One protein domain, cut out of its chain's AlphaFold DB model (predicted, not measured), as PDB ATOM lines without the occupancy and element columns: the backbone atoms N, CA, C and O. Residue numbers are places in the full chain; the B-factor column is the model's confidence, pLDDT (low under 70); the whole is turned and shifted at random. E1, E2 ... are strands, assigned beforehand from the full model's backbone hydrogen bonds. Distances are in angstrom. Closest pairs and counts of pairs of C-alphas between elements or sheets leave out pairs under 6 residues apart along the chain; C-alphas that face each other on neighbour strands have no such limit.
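Overview. This is residues 28 to 144 of the 333 residues of an uncharacterized protein of marine sediment metagenome (UniProt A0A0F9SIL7). With little regular structure, the domain has two lobes: a six-strand sheet, E1 E6 E3 E4 E5 E2, curled like part of a barrel, and a smaller three-strand sheet, E7 E8 E9. The printed part has 117 residues and no named helix; strands E1 to E9, in chain order, hold 42: all strand, both sheets antiparallel. It is compact, radius of gyration of the C-alphas 14.4 A, spanning 41 by 25 by 21 A.

Along the chain. E1, residues 28-30, begins at C-alpha 28 (8.957, -18.839, -4.754). E2 is 41-43, E3 55-58, E4 61-69 and 21.1 A long, E5 74-78, E6 94-98, E7 124-126, E8 132-136, and E9 139-143, ending at C-alpha 143 (5.618, -15.462, -19.303).

Arrangement. E3 E4 E5 form a meander, successive antiparallel neighbours; N 56 and O 63 are within hydrogen-bond range, 2.8 A. E4 bends by 73 degrees at residue 66. In hairpin E8 and E9, N 141 and O 134 are 2.9 A apart. E3 and E7 are only just apart, closest C-alphas 8.5 A.

Size, cuts and confidence. The printed part has no cut. Links E2-E3, E5-E6 and E6-E7 are long. Residues 114-121 and 144 have pLDDT under 70.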
ATOM      1  N   SER A  28       7.740 -19.586  -4.422       90.31
ATOM      2  CA  SER A  28       8.957 -18.839  -4.754       90.31
ATOM      3  C   SER A  28       9.430 -17.982  -3.586       90.31
ATOM      4  O   SER A  28       8.644 -17.537  -2.748       90.31
ATOM      5  N   THR A  29      10.737 -17.764  -3.537       94.00
ATOM      6  CA  THR A  29      11.417 -16.881  -2.588       94.00
ATOM      7  C   THR A  29      12.655 -16.289  -3.274       94.00
ATOM      8  O   THR A  29      12.756 -16.330  -4.500       94.00
ATOM      9  N   THR A  30      13.596 -15.726  -2.522       95.62
ATOM     10  CA  THR A  30      14.881 -15.259  -3.052       95.62
ATOM     11  C   THR A  30      16.050 -15.910  -2.329       95.62
ATOM     12  O   THR A  30      15.930 -16.261  -1.153       95.62
ATOM     13  N   LEU A  31      17.189 -16.020  -3.008       95.62
ATOM     14  CA  LEU A  31      18.469 -16.325  -2.372       95.62
ATOM     15  C   LEU A  31      18.806 -15.245  -1.332       95.62
ATOM     16  O   LEU A  31      18.570 -14.056  -1.571       95.62
ATOM     17  N   ASN A  32      19.324 -15.658  -0.178       95.69
ATOM     18  CA  ASN A  32      19.744 -14.756   0.898       95.69
ATOM     19  C   ASN A  32      21.243 -14.404   0.822       95.69
ATOM     20  O   ASN A  32      21.722 -13.538   1.555       95.69
ATOM     21  N   GLU A  33      21.972 -15.051  -0.086       93.44
ATOM     22  CA  GLU A  33      23.371 -14.787  -0.402       93.44
ATOM     23  C   GLU A  33      23.680 -15.146  -1.863       93.44
ATOM     24  O   GLU A  33      22.815 -15.643  -2.585       93.44
ATOM     25  N   ALA A  34      24.891 -14.823  -2.317       93.81
ATOM     26  CA  ALA A  34      25.384 -15.333  -3.591       93.81
ATOM     27  C   ALA A  34      25.829 -16.789  -3.407       93.81
ATOM     28  O   ALA A  34      26.465 -17.093  -2.405       93.81
ATOM     29  N   VAL A  35      25.509 -17.646  -4.375       96.44
ATOM     30  CA  VAL A  35      25.780 -19.090  -4.340       96.44
ATOM     31  C   VAL A  35      26.842 -19.406  -5.386       96.44
ATOM     32  O   VAL A  35      26.641 -19.095  -6.557       96.44
ATOM     33  N   ASP A  36      27.959 -20.016  -4.992       95.56
ATOM     34  CA  ASP A  36      28.989 -20.471  -5.941       95.56
ATOM     35  C   ASP A  36      28.668 -21.857  -6.525       95.56
ATOM     36  O   ASP A  36      27.842 -22.585  -5.979       95.56
ATOM     37  N   ASN A  37      29.323 -22.262  -7.619       92.88
ATOM     38  CA  ASN A  37      29.091 -23.520  -8.348       92.88
ATOM     39  C   ASN A  37      29.429 -24.824  -7.580       92.88
ATOM     40  O   ASN A  37      29.144 -25.928  -8.058       92.88
ATOM     41  N   SER A  38      30.002 -24.722  -6.382       94.44
ATOM     42  CA  SER A  38      30.397 -25.855  -5.543       94.44
ATOM     43  C   SER A  38      29.498 -26.027  -4.318       94.44
ATOM     44  O   SER A  38      29.398 -27.128  -3.756       94.44
ATOM     45  N   GLU A  39      28.811 -24.956  -3.926       96.25
ATOM     46  CA  GLU A  39      27.978 -24.888  -2.742       96.25
ATOM     47  C   GLU A  39      26.777 -25.840  -2.825       96.25
ATOM     48  O   GLU A  39      26.119 -25.980  -3.853       96.25
ATOM     49  N   ARG A  40      26.489 -26.550  -1.727       96.38
ATOM     50  CA  ARG A  40      25.389 -27.539  -1.639       96.38
ATOM     51  C   ARG A  40      24.373 -27.226  -0.550       96.38
ATOM     52  O   ARG A  40      23.450 -28.014  -0.321       96.38
ATOM     53  N   ARG A  41      24.572 -26.123   0.161       97.38
ATOM     54  CA  ARG A  41      23.676 -25.590   1.178       97.38
ATOM     55  C   ARG A  41      23.362 -24.172   0.743       97.38
ATOM     56  O   ARG A  41      24.286 -23.405   0.590       97.38
ATOM     57  N   ILE A  42      22.096 -23.875   0.516       97.56
ATOM     58  CA  ILE A  42      21.671 -22.587  -0.016       97.56
ATOM     59  C   ILE A  42      20.805 -21.907   1.032       97.56
ATOM     60  O   ILE A  42      19.798 -22.480   1.470       97.56
ATOM     61  N   ASP A  43      21.199 -20.695   1.407       97.75
ATOM     62  CA  ASP A  43      20.423 -19.837   2.288       97.75
ATOM     63  C   ASP A  43      19.368 -19.092   1.451       97.75
ATOM     64  O   ASP A  43      19.664 -18.412   0.466       97.75
ATOM     65  N   ILE A  44      18.099 -19.242   1.831       97.25
ATOM     66  CA  ILE A  44      16.948 -18.617   1.171       97.25
ATOM     67  C   ILE A  44      16.226 -17.693   2.147       97.25
ATOM     68  O   ILE A  44      16.343 -17.825   3.360       97.25
ATOM     69  N   VAL A  45      15.463 -16.732   1.636       96.38
ATOM     70  CA  VAL A  45      14.751 -15.775   2.498       96.38
ATOM     71  C   VAL A  45      13.595 -16.441   3.257       96.38
ATOM     72  O   VAL A  45      13.294 -16.049   4.382       96.38
ATOM     73  N   SER A  46      12.954 -17.461   2.679       95.75
ATOM     74  CA  SER A  46      11.884 -18.221   3.336       95.75
ATOM     75  C   SER A  46      11.874 -19.678   2.889       95.75
ATOM     76  O   SER A  46      11.693 -19.964   1.709       95.75
ATOM     77  N   ALA A  47      11.988 -20.603   3.844       94.81
ATOM     78  CA  ALA A  47      11.811 -22.039   3.619       94.81
ATOM     79  C   ALA A  47      10.363 -22.519   3.843       94.81
ATOM     80  O   ALA A  47      10.094 -23.723   3.865       94.81
ATOM     81  N   SER A  48       9.411 -21.594   4.011       92.88
ATOM     82  CA  SER A  48       7.988 -21.934   4.114       92.88
ATOM     83  C   SER A  48       7.529 -22.704   2.872       92.88
ATOM     84  O   SER A  48       7.820 -22.308   1.745       92.88
ATOM     85  N   ASN A  49       6.784 -23.792   3.080       90.38
ATOM     86  CA  ASN A  49       6.267 -24.669   2.020       90.38
ATOM     87  C   ASN A  49       7.336 -25.346   1.142       90.38
ATOM     88  O   ASN A  49       7.005 -25.854   0.075       90.38
ATOM     89  N   VAL A  50       8.593 -25.389   1.592       95.06
ATOM     90  CA  VAL A  50       9.648 -26.171   0.945       95.06
ATOM     91  C   VAL A  50       9.764 -27.528   1.629       95.06
ATOM     92  O   VAL A  50       9.782 -27.628   2.856       95.06
ATOM     93  N   THR A  51       9.867 -28.589   0.839       96.25
ATOM     94  CA  THR A  51      10.013 -29.961   1.329       96.25
ATOM     95  C   THR A  51      11.133 -30.699   0.599       96.25
ATOM     96  O   THR A  51      11.482 -30.387  -0.538       96.25
ATOM     97  N   ALA A  52      11.722 -31.702   1.254       97.06
ATOM     98  CA  ALA A  52      12.666 -32.593   0.584       97.06
ATOM     99  C   ALA A  52      11.979 -33.314  -0.592       97.06
ATOM    100  O   ALA A  52      10.833 -33.753  -0.483       97.06
ATOM    101  N   GLY A  53      12.689 -33.432  -1.713       96.38
ATOM    102  CA  GLY A  53      12.179 -33.941  -2.985       96.38
ATOM    103  C   GLY A  53      11.614 -32.868  -3.921       96.38
ATOM    104  O   GLY A  53      11.306 -33.185  -5.071       96.38
ATOM    105  N   ASP A  54      11.489 -31.617  -3.468       96.69
ATOM    106  CA  ASP A  54      11.152 -30.497  -4.349       96.69
ATOM    107  C   ASP A  54      12.325 -30.151  -5.275       96.69
ATOM    108  O   ASP A  54      13.486 -30.469  -5.006       96.69
ATOM    109  N   ILE A  55      12.009 -29.495  -6.385       96.00
ATOM    110  CA  ILE A  55      12.972 -28.901  -7.301       96.00
ATOM    111  C   ILE A  55      13.032 -27.413  -7.006       96.00
ATOM    112  O   ILE A  55      12.004 -26.740  -6.998       96.00
ATOM    113  N   ALA A  56      14.241 -26.923  -6.774       95.56
ATOM    114  CA  ALA A  56      14.561 -25.515  -6.686       95.56
ATOM    115  C   ALA A  56      15.186 -25.076  -8.015       95.56
ATOM    116  O   ALA A  56      16.147 -25.690  -8.471       95.56
ATOM    117  N   PHE A  57      14.630 -24.059  -8.661       93.94
ATOM    118  CA  PHE A  57      15.095 -23.551  -9.945       93.94
ATOM    119  C   PHE A  57      15.456 -22.077  -9.824       93.94
ATOM    120  O   PHE A  57      14.668 -21.290  -9.296       93.94
ATOM    121  N   VAL A  58      16.633 -21.712 -10.320       92.00
ATOM    122  CA  VAL A  58      17.135 -20.335 -10.359       92.00
ATOM    123  C   VAL A  58      17.927 -20.147 -11.649       92.00
ATOM    124  O   VAL A  58      18.712 -21.012 -12.030       92.00
ATOM    125  N   ASP A  59      17.678 -19.040 -12.350       86.25
ATOM    126  CA  ASP A  59      18.216 -18.740 -13.683       86.25
ATOM    127  C   ASP A  59      17.981 -19.871 -14.707       86.25
ATOM    128  O   ASP A  59      16.943 -19.908 -15.372       86.25
ATOM    129  N   LYS A  60      18.940 -20.796 -14.841       85.56
ATOM    130  CA  LYS A  60      18.898 -21.977 -15.725       85.56
ATOM    131  C   LYS A  60      19.298 -23.274 -15.022       85.56
ATOM    132  O   LYS A  60      19.426 -24.313 -15.672       85.56
ATOM    133  N   GLU A  61      19.479 -23.235 -13.708       93.50
ATOM    134  CA  GLU A  61      19.833 -24.404 -12.920       93.50
ATOM    135  C   GLU A  61      18.610 -24.967 -12.202       93.50
ATOM    136  O   GLU A  61      17.895 -24.258 -11.497       93.50
ATOM    137  N   ALA A  62      18.414 -26.279 -12.331       94.62
ATOM    138  CA  ALA A  62      17.519 -27.042 -11.481       94.62
ATOM    139  C   ALA A  62      18.332 -27.768 -10.405       94.62
ATOM    140  O   ALA A  62      19.318 -28.442 -10.692       94.62
ATOM    141  N   MET A  63      17.873 -27.705  -9.164       97.50
ATOM    142  CA  MET A  63      18.498 -28.325  -8.005       97.50
ATOM    143  C   MET A  63      17.466 -29.198  -7.289       97.50
ATOM    144  O   MET A  63      16.333 -28.776  -7.071       97.50
ATOM    145  N   LEU A  64      17.831 -30.418  -6.905       97.62
ATOM    146  CA  LEU A  64      16.959 -31.288  -6.111       97.62
ATOM    147  C   LEU A  64      17.153 -30.982  -4.625       97.62
ATOM    148  O   LEU A  64      18.255 -31.148  -4.104       97.62
ATOM    149  N   VAL A  65      16.088 -30.594  -3.927       98.19
ATOM    150  CA  VAL A  65      16.102 -30.364  -2.480       98.19
ATOM    151  C   VAL A  65      16.219 -31.704  -1.754       98.19
ATOM    152  O   VAL A  65      15.317 -32.535  -1.797       98.19
ATOM    153  N   LEU A  66      17.332 -31.921  -1.058       98.19
ATOM    154  CA  LEU A  66      17.609 -33.138  -0.291       98.19
ATOM    155  C   LEU A  66      17.102 -33.037   1.151       98.19
ATOM    156  O   LEU A  66      16.642 -34.025   1.718       98.19
ATOM    157  N   SER A  67      17.199 -31.852   1.757       98.00
ATOM    158  CA  SER A  67      16.711 -31.585   3.114       98.00
ATOM    159  C   SER A  67      16.446 -30.096   3.327       98.00
ATOM    160  O   SER A  67      17.071 -29.262   2.673       98.00
ATOM    161  N   VAL A  68      15.580 -29.769   4.287       97.94
ATOM    162  CA  VAL A  68      15.175 -28.393   4.614       97.94
ATOM    163  C   VAL A  68      15.412 -28.130   6.098       97.94
ATOM    164  O   VAL A  68      14.968 -28.907   6.941       97.94
ATOM    165  N   ASP A  69      16.092 -27.033   6.407       97.19
ATOM    166  CA  ASP A  69      16.181 -26.437   7.737       97.19
ATOM    167  C   ASP A  69      15.300 -25.183   7.746       97.19
ATOM    168  O   ASP A  69      15.722 -24.091   7.360       97.19
ATOM    169  N   SER A  70      14.042 -25.357   8.150       94.31
ATOM    170  CA  SER A  70      13.057 -24.274   8.193       94.31
ATOM    171  C   SER A  70      13.312 -23.261   9.309       94.31
ATOM    172  O   SER A  70      12.747 -22.174   9.270       94.31
ATOM    173  N   THR A  71      14.160 -23.589  10.290       95.38
ATOM    174  CA  THR A  71      14.500 -22.669  11.387       95.38
ATOM    175  C   THR A  71      15.498 -21.617  10.917       95.38
ATOM    176  O   THR A  71      15.367 -20.448  11.262       95.38
ATOM    177  N   ASN A  72      16.467 -22.024  10.093       95.62
ATOM    178  CA  ASN A  72      17.498 -21.133   9.556       95.62
ATOM    179  C   ASN A  72      17.255 -20.718   8.094       95.62
ATOM    180  O   ASN A  72      18.113 -20.072   7.504       95.62
ATOM    181  N   ASN A  73      16.115 -21.101   7.505       97.12
ATOM    182  CA  ASN A  73      15.796 -20.931   6.084       97.12
ATOM    183  C   ASN A  73      16.905 -21.430   5.143       97.12
ATOM    184  O   ASN A  73      17.360 -20.716   4.251       97.12
ATOM    185  N   ARG A  74      17.332 -22.681   5.334       97.19
ATOM    186  CA  ARG A  74      18.376 -23.303   4.511       97.19
ATOM    187  C   ARG A  74      17.875 -24.551   3.827       97.19
ATOM    188  O   ARG A  74      17.170 -25.363   4.429       97.19
ATOM    189  N   ILE A  75      18.309 -24.762   2.594       98.12
ATOM    190  CA  ILE A  75      18.073 -26.008   1.868       98.12
ATOM    191  C   ILE A  75      19.401 -26.675   1.543       98.12
ATOM    192  O   ILE A  75      20.362 -26.026   1.144       98.12
ATOM    193  N   ARG A  76      19.471 -27.994   1.713       98.31
ATOM    194  CA  ARG A  76      20.564 -28.790   1.153       98.31
ATOM    195  C   ARG A  76      20.105 -29.323  -0.187       98.31
ATOM    196  O   ARG A  76      19.030 -29.913  -0.253       98.31
ATOM    197  N   VAL A  77      20.923 -29.172  -1.216       98.25
ATOM    198  CA  VAL A  77      20.546 -29.537  -2.580       98.25
ATOM    199  C   VAL A  77      21.553 -30.472  -3.241       98.25
ATOM    200  O   VAL A  77      22.741 -30.492  -2.912       98.25
ATOM    201  N   GLN A  78      21.066 -31.253  -4.200       97.81
ATOM    202  CA  GLN A  78      21.877 -31.779  -5.286       97.81
ATOM    203  C   GLN A  78      21.760 -30.817  -6.467       97.81
ATOM    204  O   GLN A  78      20.668 -30.590  -6.985       97.81
ATOM    205  N   ARG A  79      22.900 -30.288  -6.890       96.75
ATOM    206  CA  ARG A  79      23.022 -29.304  -7.963       96.75
ATOM    207  C   ARG A  79      23.159 -29.917  -9.342       96.75
ATOM    208  O   ARG A  79      23.454 -31.110  -9.442       96.75
ATOM    209  N   GLY A  80      22.919 -29.114 -10.380       93.69
ATOM    210  CA  GLY A  80      22.900 -29.585 -11.768       93.69
ATOM    211  C   GLY A  80      21.912 -30.739 -11.989       93.69
ATOM    212  O   GLY A  80      22.182 -31.715 -12.690       93.69
ATOM    213  N   PHE A  81      20.770 -30.699 -11.305       94.25
ATOM    214  CA  PHE A  81      19.755 -31.737 -11.398       94.25
ATOM    215  C   PHE A  81      19.014 -31.657 -12.741       94.25
ATOM    216  O   PHE A  81      19.001 -30.637 -13.431       94.25
ATOM    217  N   SER A  82      18.374 -32.759 -13.139       89.69
ATOM    218  CA  SER A  82      17.558 -32.844 -14.361       89.69
ATOM    219  C   SER A  82      18.306 -32.589 -15.686       89.69
ATOM    220  O   SER A  82      17.654 -32.473 -16.726       89.69
ATOM    221  N   GLY A  83      19.644 -32.589 -15.668       87.94
ATOM    222  CA  GLY A  83      20.500 -32.323 -16.830       87.94
ATOM    223  C   GLY A  83      20.955 -30.866 -16.962       87.94
ATOM    224  O   GLY A  83      21.501 -30.512 -18.002       87.94
ATOM    225  N   THR A  84      20.719 -30.037 -15.943       92.75
ATOM    226  CA  THR A  84      21.264 -28.671 -15.850       92.75
ATOM    227  C   THR A  84      22.695 -28.682 -15.293       92.75
ATOM    228  O   THR A  84      23.179 -29.725 -14.846       92.75
ATOM    229  N   PHE A  85      23.385 -27.541 -15.320       92.88
ATOM    230  CA  PHE A  85      24.728 -27.390 -14.755       92.88
ATOM    231  C   PHE A  85      24.693 -26.570 -13.469       92.88
ATOM    232  O   PHE A  85      23.817 -25.732 -13.292       92.88
ATOM    233  N   ALA A  86      25.652 -26.836 -12.584       96.00
ATOM    234  CA  ALA A  86      25.895 -26.011 -11.413       96.00
ATOM    235  C   ALA A  86      26.558 -24.687 -11.845       96.00
ATOM    236  O   ALA A  86      27.694 -24.713 -12.317       96.00
ATOM    237  N   GLU A  87      25.858 -23.560 -11.702       93.88
ATOM    238  CA  GLU A  87      26.346 -22.210 -12.031       93.88
ATOM    239  C   GLU A  87      26.462 -21.294 -10.795       93.88
ATOM    240  O   GLU A  87      25.925 -21.577  -9.727       93.88
ATOM    241  N   ASP A  88      27.200 -20.193 -10.906       94.00
ATOM    242  CA  ASP A  88      27.213 -19.184  -9.843       94.00
ATOM    243  C   ASP A  88      25.925 -18.344  -9.923       94.00
ATOM    244  O   ASP A  88      25.542 -17.895 -11.006       94.00
ATOM    245  N   HIS A  89      25.279 -18.072  -8.787       93.62
ATOM    246  CA  HIS A  89      24.074 -17.242  -8.704       93.62
ATOM    247  C   HIS A  89      24.286 -16.026  -7.805       93.62
ATOM    248  O   HIS A  89      24.878 -16.101  -6.728       93.62
ATOM    249  N   GLY A  90      23.759 -14.877  -8.228       91.31
ATOM    250  CA  GLY A  90      23.833 -13.644  -7.446       91.31
ATOM    251  C   GLY A  90      22.937 -13.654  -6.201       91.31
ATOM    252  O   GLY A  90      21.932 -14.356  -6.131       91.31
ATOM    253  N   ASN A  91      23.251 -12.793  -5.232       90.69
ATOM    254  CA  ASN A  91      22.360 -12.547  -4.097       90.69
ATOM    255  C   ASN A  91      21.002 -11.990  -4.572       90.69
ATOM    256  O   ASN A  91      20.941 -11.227  -5.539       90.69
ATOM    257  N   ARG A  92      19.922 -12.319  -3.850       89.94
ATOM    258  CA  ARG A  92      18.535 -11.893  -4.099       89.94
ATOM    259  C   ARG A  92      17.932 -12.372  -5.419       89.94
ATOM    260  O   ARG A  92      16.869 -11.877  -5.797       89.94
ATOM    261  N   GLN A  93      18.554 -13.332  -6.101       87.31
ATOM    262  CA  GLN A  93      17.920 -13.975  -7.251       87.31
ATOM    263  C   GLN A  93      16.652 -14.706  -6.812       87.31
ATOM    264  O   GLN A  93      16.605 -15.279  -5.721       87.31
ATOM    265  N   VAL A  94      15.616 -14.656  -7.651       90.75
ATOM    266  CA  VAL A  94      14.371 -15.391  -7.405       90.75
ATOM    267  C   VAL A  94      14.648 -16.875  -7.587       90.75
ATOM    268  O   VAL A  94      15.185 -17.292  -8.608       90.75
ATOM    269  N   ILE A  95      14.250 -17.662  -6.594       92.12
ATOM    270  CA  ILE A  95      14.308 -19.117  -6.637       92.12
ATOM    271  C   ILE A  95      12.892 -19.671  -6.528       92.12
ATOM    272  O   ILE A  95      12.128 -19.361  -5.608       92.12
ATOM    273  N   TRP A  96      12.532 -20.485  -7.507       92.56
ATOM    274  CA  TRP A  96      11.253 -21.169  -7.596       92.56
ATOM    275  C   TRP A  96      11.404 -22.567  -7.017       92.56
ATOM    276  O   TRP A  96      12.233 -23.323  -7.510       92.56
ATOM    277  N   ILE A  97      10.648 -22.925  -5.980       93.69
ATOM    278  CA  ILE A  97      10.864 -24.182  -5.253       93.69
ATOM    279  C   ILE A  97       9.559 -24.935  -5.088       93.69
ATOM    280  O   ILE A  97       8.708 -24.522  -4.306       93.69
ATOM    281  N   ASP A  98       9.402 -26.054  -5.790       92.69
ATOM    282  CA  ASP A  98       8.167 -26.829  -5.710       92.69
ATOM    283  C   ASP A  98       8.301 -28.275  -6.207       92.69
ATOM    284  O   ASP A  98       9.364 -28.729  -6.623       92.69
ATOM    285  N   LYS A  99       7.194 -29.019  -6.202       90.25
ATOM    286  CA  LYS A  99       7.124 -30.399  -6.689       90.25
ATOM    287  C   LYS A  99       7.621 -30.511  -8.129       90.25
ATOM    288  O   LYS A  99       7.233 -29.729  -8.994       90.25
ATOM    289  N   ALA A 100       8.370 -31.578  -8.411       88.06
ATOM    290  CA  ALA A 100       8.960 -31.846  -9.726       88.06
ATOM    291  C   ALA A 100       7.965 -31.785 -10.900       88.06
ATOM    292  O   ALA A 100       8.341 -31.378 -11.991       88.06
ATOM    293  N   ALA A 101       6.686 -32.120 -10.686       84.31
ATOM    294  CA  ALA A 101       5.654 -32.044 -11.723       84.31
ATOM    295  C   ALA A 101       5.433 -30.624 -12.287       84.31
ATOM    296  O   ALA A 101       4.887 -30.485 -13.378       84.31
ATOM    297  N   ARG A 102       5.844 -29.578 -11.558       84.81
ATOM    298  CA  ARG A 102       5.710 -28.170 -11.971       84.81
ATOM    299  C   ARG A 102       6.880 -27.676 -12.836       84.81
ATOM    300  O   ARG A 102       6.843 -26.567 -13.364       84.81
ATOM    301  N   PHE A 103       7.891 -28.527 -12.999       89.06
ATOM    302  CA  PHE A 103       9.099 -28.283 -13.770       89.06
ATOM    303  C   PHE A 103       9.125 -29.229 -14.972       89.06
ATOM    304  O   PHE A 103       9.254 -30.446 -14.841       89.06
ATOM    305  N   ILE A 104       8.961 -28.666 -16.161       89.31
ATOM    306  CA  ILE A 104       8.829 -29.394 -17.425       89.31
ATOM    307  C   ILE A 104      10.134 -29.324 -18.227       89.31
ATOM    308  O   ILE A 104      11.038 -28.571 -17.889       89.31
ATOM    309  N   LYS A 105      10.255 -30.120 -19.294       89.75
ATOM    310  CA  LYS A 105      11.451 -30.153 -20.170       89.75
ATOM    311  C   LYS A 105      11.196 -29.683 -21.600       89.75
ATOM    312  O   LYS A 105      12.060 -29.831 -22.462       89.75
ATOM    313  N   ARG A 106       9.989 -29.196 -21.869       88.81
ATOM    314  CA  ARG A 106       9.544 -28.760 -23.191       88.81
ATOM    315  C   ARG A 106       8.795 -27.449 -23.063       88.81
ATOM    316  O   ARG A 106       8.148 -27.221 -22.044       88.81
ATOM    317  N   ASP A 107       8.842 -26.655 -24.119       88.75
ATOM    318  CA  ASP A 107       7.984 -25.487 -24.236       88.75
ATOM    319  C   ASP A 107       6.539 -25.923 -24.497       88.75
ATOM    320  O   ASP A 107       6.286 -26.963 -25.120       88.75
ATOM    321  N   LEU A 108       5.594 -25.145 -23.975       86.75
ATOM    322  CA  LEU A 108       4.164 -25.389 -24.135       86.75
ATOM    323  C   LEU A 108       3.591 -24.451 -25.193       86.75
ATOM    324  O   LEU A 108       4.021 -23.307 -25.331       86.75
ATOM    325  N   SER A 109       2.616 -24.946 -25.949       87.25
ATOM    326  CA  SER A 109       1.927 -24.185 -26.985       87.25
ATOM    327  C   SER A 109       0.512 -24.719 -27.199       87.25
ATOM    328  O   SER A 109       0.182 -25.838 -26.801       87.25
ATOM    329  N   GLY A 110      -0.327 -23.906 -27.843       85.94
ATOM    330  CA  GLY A 110      -1.700 -24.268 -28.181       85.94
ATOM    331  C   GLY A 110      -2.673 -24.136 -27.013       85.94
ATOM    332  O   GLY A 110      -2.430 -23.404 -26.052       85.94
ATOM    333  N   ALA A 111      -3.807 -24.827 -27.132       83.62
ATOM    334  CA  ALA A 111      -4.904 -24.707 -26.183       83.62
ATOM    335  C   ALA A 111      -4.539 -25.252 -24.801       83.62
ATOM    336  O   ALA A 111      -3.870 -26.275 -24.677       83.62
ATOM    337  N   CYS A 112      -5.045 -24.570 -23.781       82.62
ATOM    338  CA  CYS A 112      -4.846 -24.923 -22.390       82.62
ATOM    339  C   CYS A 112      -6.163 -24.813 -21.618       82.62
ATOM    340  O   CYS A 112      -7.077 -24.099 -22.036       82.62
ATOM    341  N   THR A 113      -6.289 -25.495 -20.480       75.69
ATOM    342  CA  THR A 113      -7.410 -25.260 -19.556       75.69
ATOM    343  C   THR A 113      -6.912 -25.254 -18.120       75.69
ATOM    344  O   THR A 113      -6.352 -26.235 -17.634       75.69
ATOM    345  N   SER A 114      -7.189 -24.167 -17.401       61.00
ATOM    346  CA  SER A 114      -6.733 -23.958 -16.020       61.00
ATOM    347  C   SER A 114      -7.164 -25.049 -15.027       61.00
ATOM    348  O   SER A 114      -6.578 -25.150 -13.955       61.00
ATOM    349  N   ALA A 115      -8.174 -25.854 -15.375       57.09
ATOM    350  CA  ALA A 115      -8.787 -26.866 -14.519       57.09
ATOM    351  C   ALA A 115      -8.340 -28.317 -14.788       57.09
ATOM    352  O   ALA A 115      -8.546 -29.163 -13.922       57.09
ATOM    353  N   SER A 116      -7.782 -28.640 -15.962       54.88
ATOM    354  CA  SER A 116      -7.477 -30.039 -16.332       54.88
ATOM    355  C   SER A 116      -6.032 -30.292 -16.747       54.88
ATOM    356  O   SER A 116      -5.645 -31.429 -17.021       54.88
ATOM    357  N   GLU A 117      -5.203 -29.256 -16.737       61.28
ATOM    358  CA  GLU A 117      -3.785 -29.415 -16.997       61.28
ATOM    359  C   GLU A 117      -3.124 -29.971 -15.760       61.28
ATOM    360  O   GLU A 117      -3.090 -29.337 -14.714       61.28
ATOM    361  N   PHE A 118      -2.668 -31.212 -15.860       53.78
ATOM    362  CA  PHE A 118      -1.888 -31.819 -14.808       53.78
ATOM    363  C   PHE A 118      -0.449 -31.285 -14.921       53.78
ATOM    364  O   PHE A 118       0.216 -31.585 -15.916       53.78
ATOM    365  N   PRO A 119       0.057 -30.535 -13.933       55.44
ATOM    366  CA  PRO A 119      -0.594 -30.162 -12.678       55.44
ATOM    367  C   PRO A 119      -1.203 -28.731 -12.766       55.44
ATOM    368  O   PRO A 119      -0.651 -27.887 -13.464       55.44
ATOM    369  N   ALA A 120      -2.329 -28.456 -12.077       64.44
ATOM    370  CA  ALA A 120      -3.129 -27.212 -12.179       64.44
ATOM    371  C   ALA A 120      -2.449 -25.987 -11.519       64.44
ATOM    372  O   ALA A 120      -3.007 -25.293 -10.662       64.44
ATOM    373  N   TYR A 121      -1.196 -25.758 -11.889       67.81
ATOM    374  CA  TYR A 121      -0.299 -24.765 -11.334       67.81
ATOM    375  C   TYR A 121       0.252 -23.920 -12.470       67.81
ATOM    376  O   TYR A 121       0.641 -24.439 -13.515       67.81
ATOM    377  N   THR A 122       0.301 -22.612 -12.252       71.06
ATOM    378  CA  THR A 122       0.964 -21.686 -13.163       71.06
ATOM    379  C   THR A 122       1.869 -20.743 -12.359       71.06
ATOM    380  O   THR A 122       1.524 -20.365 -11.237       71.06
ATOM    381  N   PRO A 123       3.036 -20.355 -12.894       81.06
ATOM    382  CA  PRO A 123       3.611 -20.851 -14.141       81.06
ATOM    383  C   PRO A 123       4.173 -22.281 -14.036       81.06
ATOM    384  O   PRO A 123       4.543 -22.733 -12.954       81.06
ATOM    385  N   LEU A 124       4.258 -22.970 -15.176       85.94
ATOM    386  CA  LEU A 124       5.107 -24.152 -15.364       85.94
ATOM    387  C   LEU A 124       6.456 -23.705 -15.925       85.94
ATOM    388  O   LEU A 124       6.487 -22.939 -16.886       85.94
ATOM    389  N   ILE A 125       7.559 -24.181 -15.352       87.94
ATOM    390  CA  ILE A 125       8.906 -23.746 -15.746       87.94
ATOM    391  C   ILE A 125       9.574 -24.834 -16.578       87.94
ATOM    392  O   ILE A 125       9.725 -25.966 -16.115       87.94
ATOM    393  N   ASN A 126      10.003 -24.500 -17.791       88.88
ATOM    394  CA  ASN A 126      10.853 -25.367 -18.591       88.88
ATOM    395  C   ASN A 126      12.301 -25.276 -18.097       88.88
ATOM    396  O   ASN A 126      12.995 -24.293 -18.338       88.88
ATOM    397  N   VAL A 127      12.781 -26.330 -17.439       88.56
ATOM    398  CA  VAL A 127      14.127 -26.354 -16.844       88.56
ATOM    399  C   VAL A 127      15.251 -26.380 -17.876       88.56
ATOM    400  O   VAL A 127      16.396 -26.127 -17.525       88.56
ATOM    401  N   SER A 128      14.950 -26.687 -19.140       85.62
ATOM    402  CA  SER A 128      15.956 -26.742 -20.206       85.62
ATOM    403  C   SER A 128      16.357 -25.353 -20.714       85.62
ATOM    404  O   SER A 128      17.437 -25.197 -21.275       85.62
ATOM    405  N   ASN A 129      15.482 -24.351 -20.577       82.94
ATOM    406  CA  ASN A 129      15.702 -23.006 -21.125       82.94
ATOM    407  C   ASN A 129      15.278 -21.855 -20.193       82.94
ATOM    408  O   ASN A 129      15.596 -20.708 -20.495       82.94
ATOM    409  N   GLY A 130      14.606 -22.143 -19.075       82.56
ATOM    410  CA  GLY A 130      14.115 -21.156 -18.110       82.56
ATOM    411  C   GLY A 130      12.778 -20.508 -18.477       82.56
ATOM    412  O   GLY A 130      12.319 -19.621 -17.760       82.56
ATOM    413  N   ASN A 131      12.124 -20.933 -19.561       85.62
ATOM    414  CA  ASN A 131      10.845 -20.365 -19.976       85.62
ATOM    415  C   ASN A 131       9.733 -20.724 -18.981       85.62
ATOM    416  O   ASN A 131       9.498 -21.898 -18.693       85.62
ATOM    417  N   ALA A 132       9.011 -19.717 -18.498       86.00
ATOM    418  CA  ALA A 132       7.824 -19.886 -17.671       86.00
ATOM    419  C   ALA A 132       6.561 -19.803 -18.541       86.00
ATOM    420  O   ALA A 132       6.443 -18.914 -19.379       86.00
ATOM    421  N   PHE A 133       5.605 -20.708 -18.351       84.25
ATOM    422  CA  PHE A 133       4.371 -20.775 -19.137       84.25
ATOM    423  C   PHE A 133       3.146 -20.637 -18.242       84.25
ATOM    424  O   PHE A 133       3.026 -21.342 -17.236       84.25
ATOM    425  N   ARG A 134       2.196 -19.781 -18.628       84.81
ATOM    426  CA  ARG A 134       0.872 -19.710 -17.998       84.81
ATOM    427  C   ARG A 134      -0.222 -20.023 -18.998       84.81
ATOM    428  O   ARG A 134      -0.181 -19.583 -20.141       84.81
ATOM    429  N   CYS A 135      -1.243 -20.720 -18.522       80.31
ATOM    430  CA  CYS A 135      -2.481 -20.877 -19.257       80.31
ATOM    431  C   CYS A 135      -3.348 -19.618 -19.080       80.31
ATOM    432  O   CYS A 135      -3.840 -19.365 -17.975       80.31
ATOM    433  N   ARG A 136      -3.519 -18.825 -20.145       78.75
ATOM    434  CA  ARG A 136      -4.331 -17.594 -20.189       78.75
ATOM    435  C   ARG A 136      -5.277 -17.646 -21.379       78.75
ATOM    436  O   ARG A 136      -4.895 -18.093 -22.449       78.75
ATOM    437  N   SER A 137      -6.531 -17.235 -21.190       79.94
ATOM    438  CA  SER A 137      -7.541 -17.242 -22.267       79.94
ATOM    439  C   SER A 137      -7.653 -18.591 -23.000       79.94
ATOM    440  O   SER A 137      -7.888 -18.643 -24.205       79.94
ATOM    441  N   SER A 138      -7.451 -19.691 -22.268       81.94
ATOM    442  CA  SER A 138      -7.397 -21.053 -22.810       81.94
ATOM    443  C   SER A 138      -6.287 -21.298 -23.847       81.94
ATOM    444  O   SER A 138      -6.433 -22.175 -24.698       81.94
ATOM    445  N   GLN A 139      -5.183 -20.548 -23.792       85.44
ATOM    446  CA  GLN A 139      -3.953 -20.771 -24.555       85.44
ATOM    447  C   GLN A 139      -2.706 -20.724 -23.655       85.44
ATOM    448  O   GLN A 139      -2.642 -19.976 -22.675       85.44
ATOM    449  N   TRP A 140      -1.702 -21.531 -23.987       84.94
ATOM    450  CA  TRP A 140      -0.384 -21.431 -23.371       84.94
ATOM    451  C   TRP A 140       0.319 -20.160 -23.837       84.94
ATOM    452  O   TRP A 140       0.582 -19.983 -25.026       84.94
ATOM    453  N   GLU A 141       0.657 -19.299 -22.884       85.06
ATOM    454  CA  GLU A 141       1.414 -18.075 -23.109       85.06
ATOM    455  C   GLU A 141       2.760 -18.160 -22.381       85.06
ATOM    456  O   GLU A 141       2.836 -18.578 -21.220       85.06
ATOM    457  N   LEU A 142       3.826 -17.747 -23.069       84.06
ATOM    458  CA  LEU A 142       5.140 -17.549 -22.469       84.06
ATOM    459  C   LEU A 142       5.080 -16.330 -21.537       84.06
ATOM    460  O   LEU A 142       4.808 -15.210 -21.973       84.06
ATOM    461  N   GLU A 143       5.373 -16.533 -20.258       76.06
ATOM    462  CA  GLU A 143       5.618 -15.462 -19.303       76.06
ATOM    463  C   GLU A 143       7.023 -14.924 -19.581       76.06
ATOM    464  O   GLU A 143       8.018 -15.376 -19.018       76.06
ATOM    465  N   ALA A 144       7.115 -13.970 -20.511       58.00
ATOM    466  CA  ALA A 144       8.315 -13.156 -20.620       58.00
ATOM    467  C   ALA A 144       8.574 -12.553 -19.227       58.00
ATOM    468  O   ALA A 144       7.636 -11.987 -18.655       58.00
TER     469      ALA A 144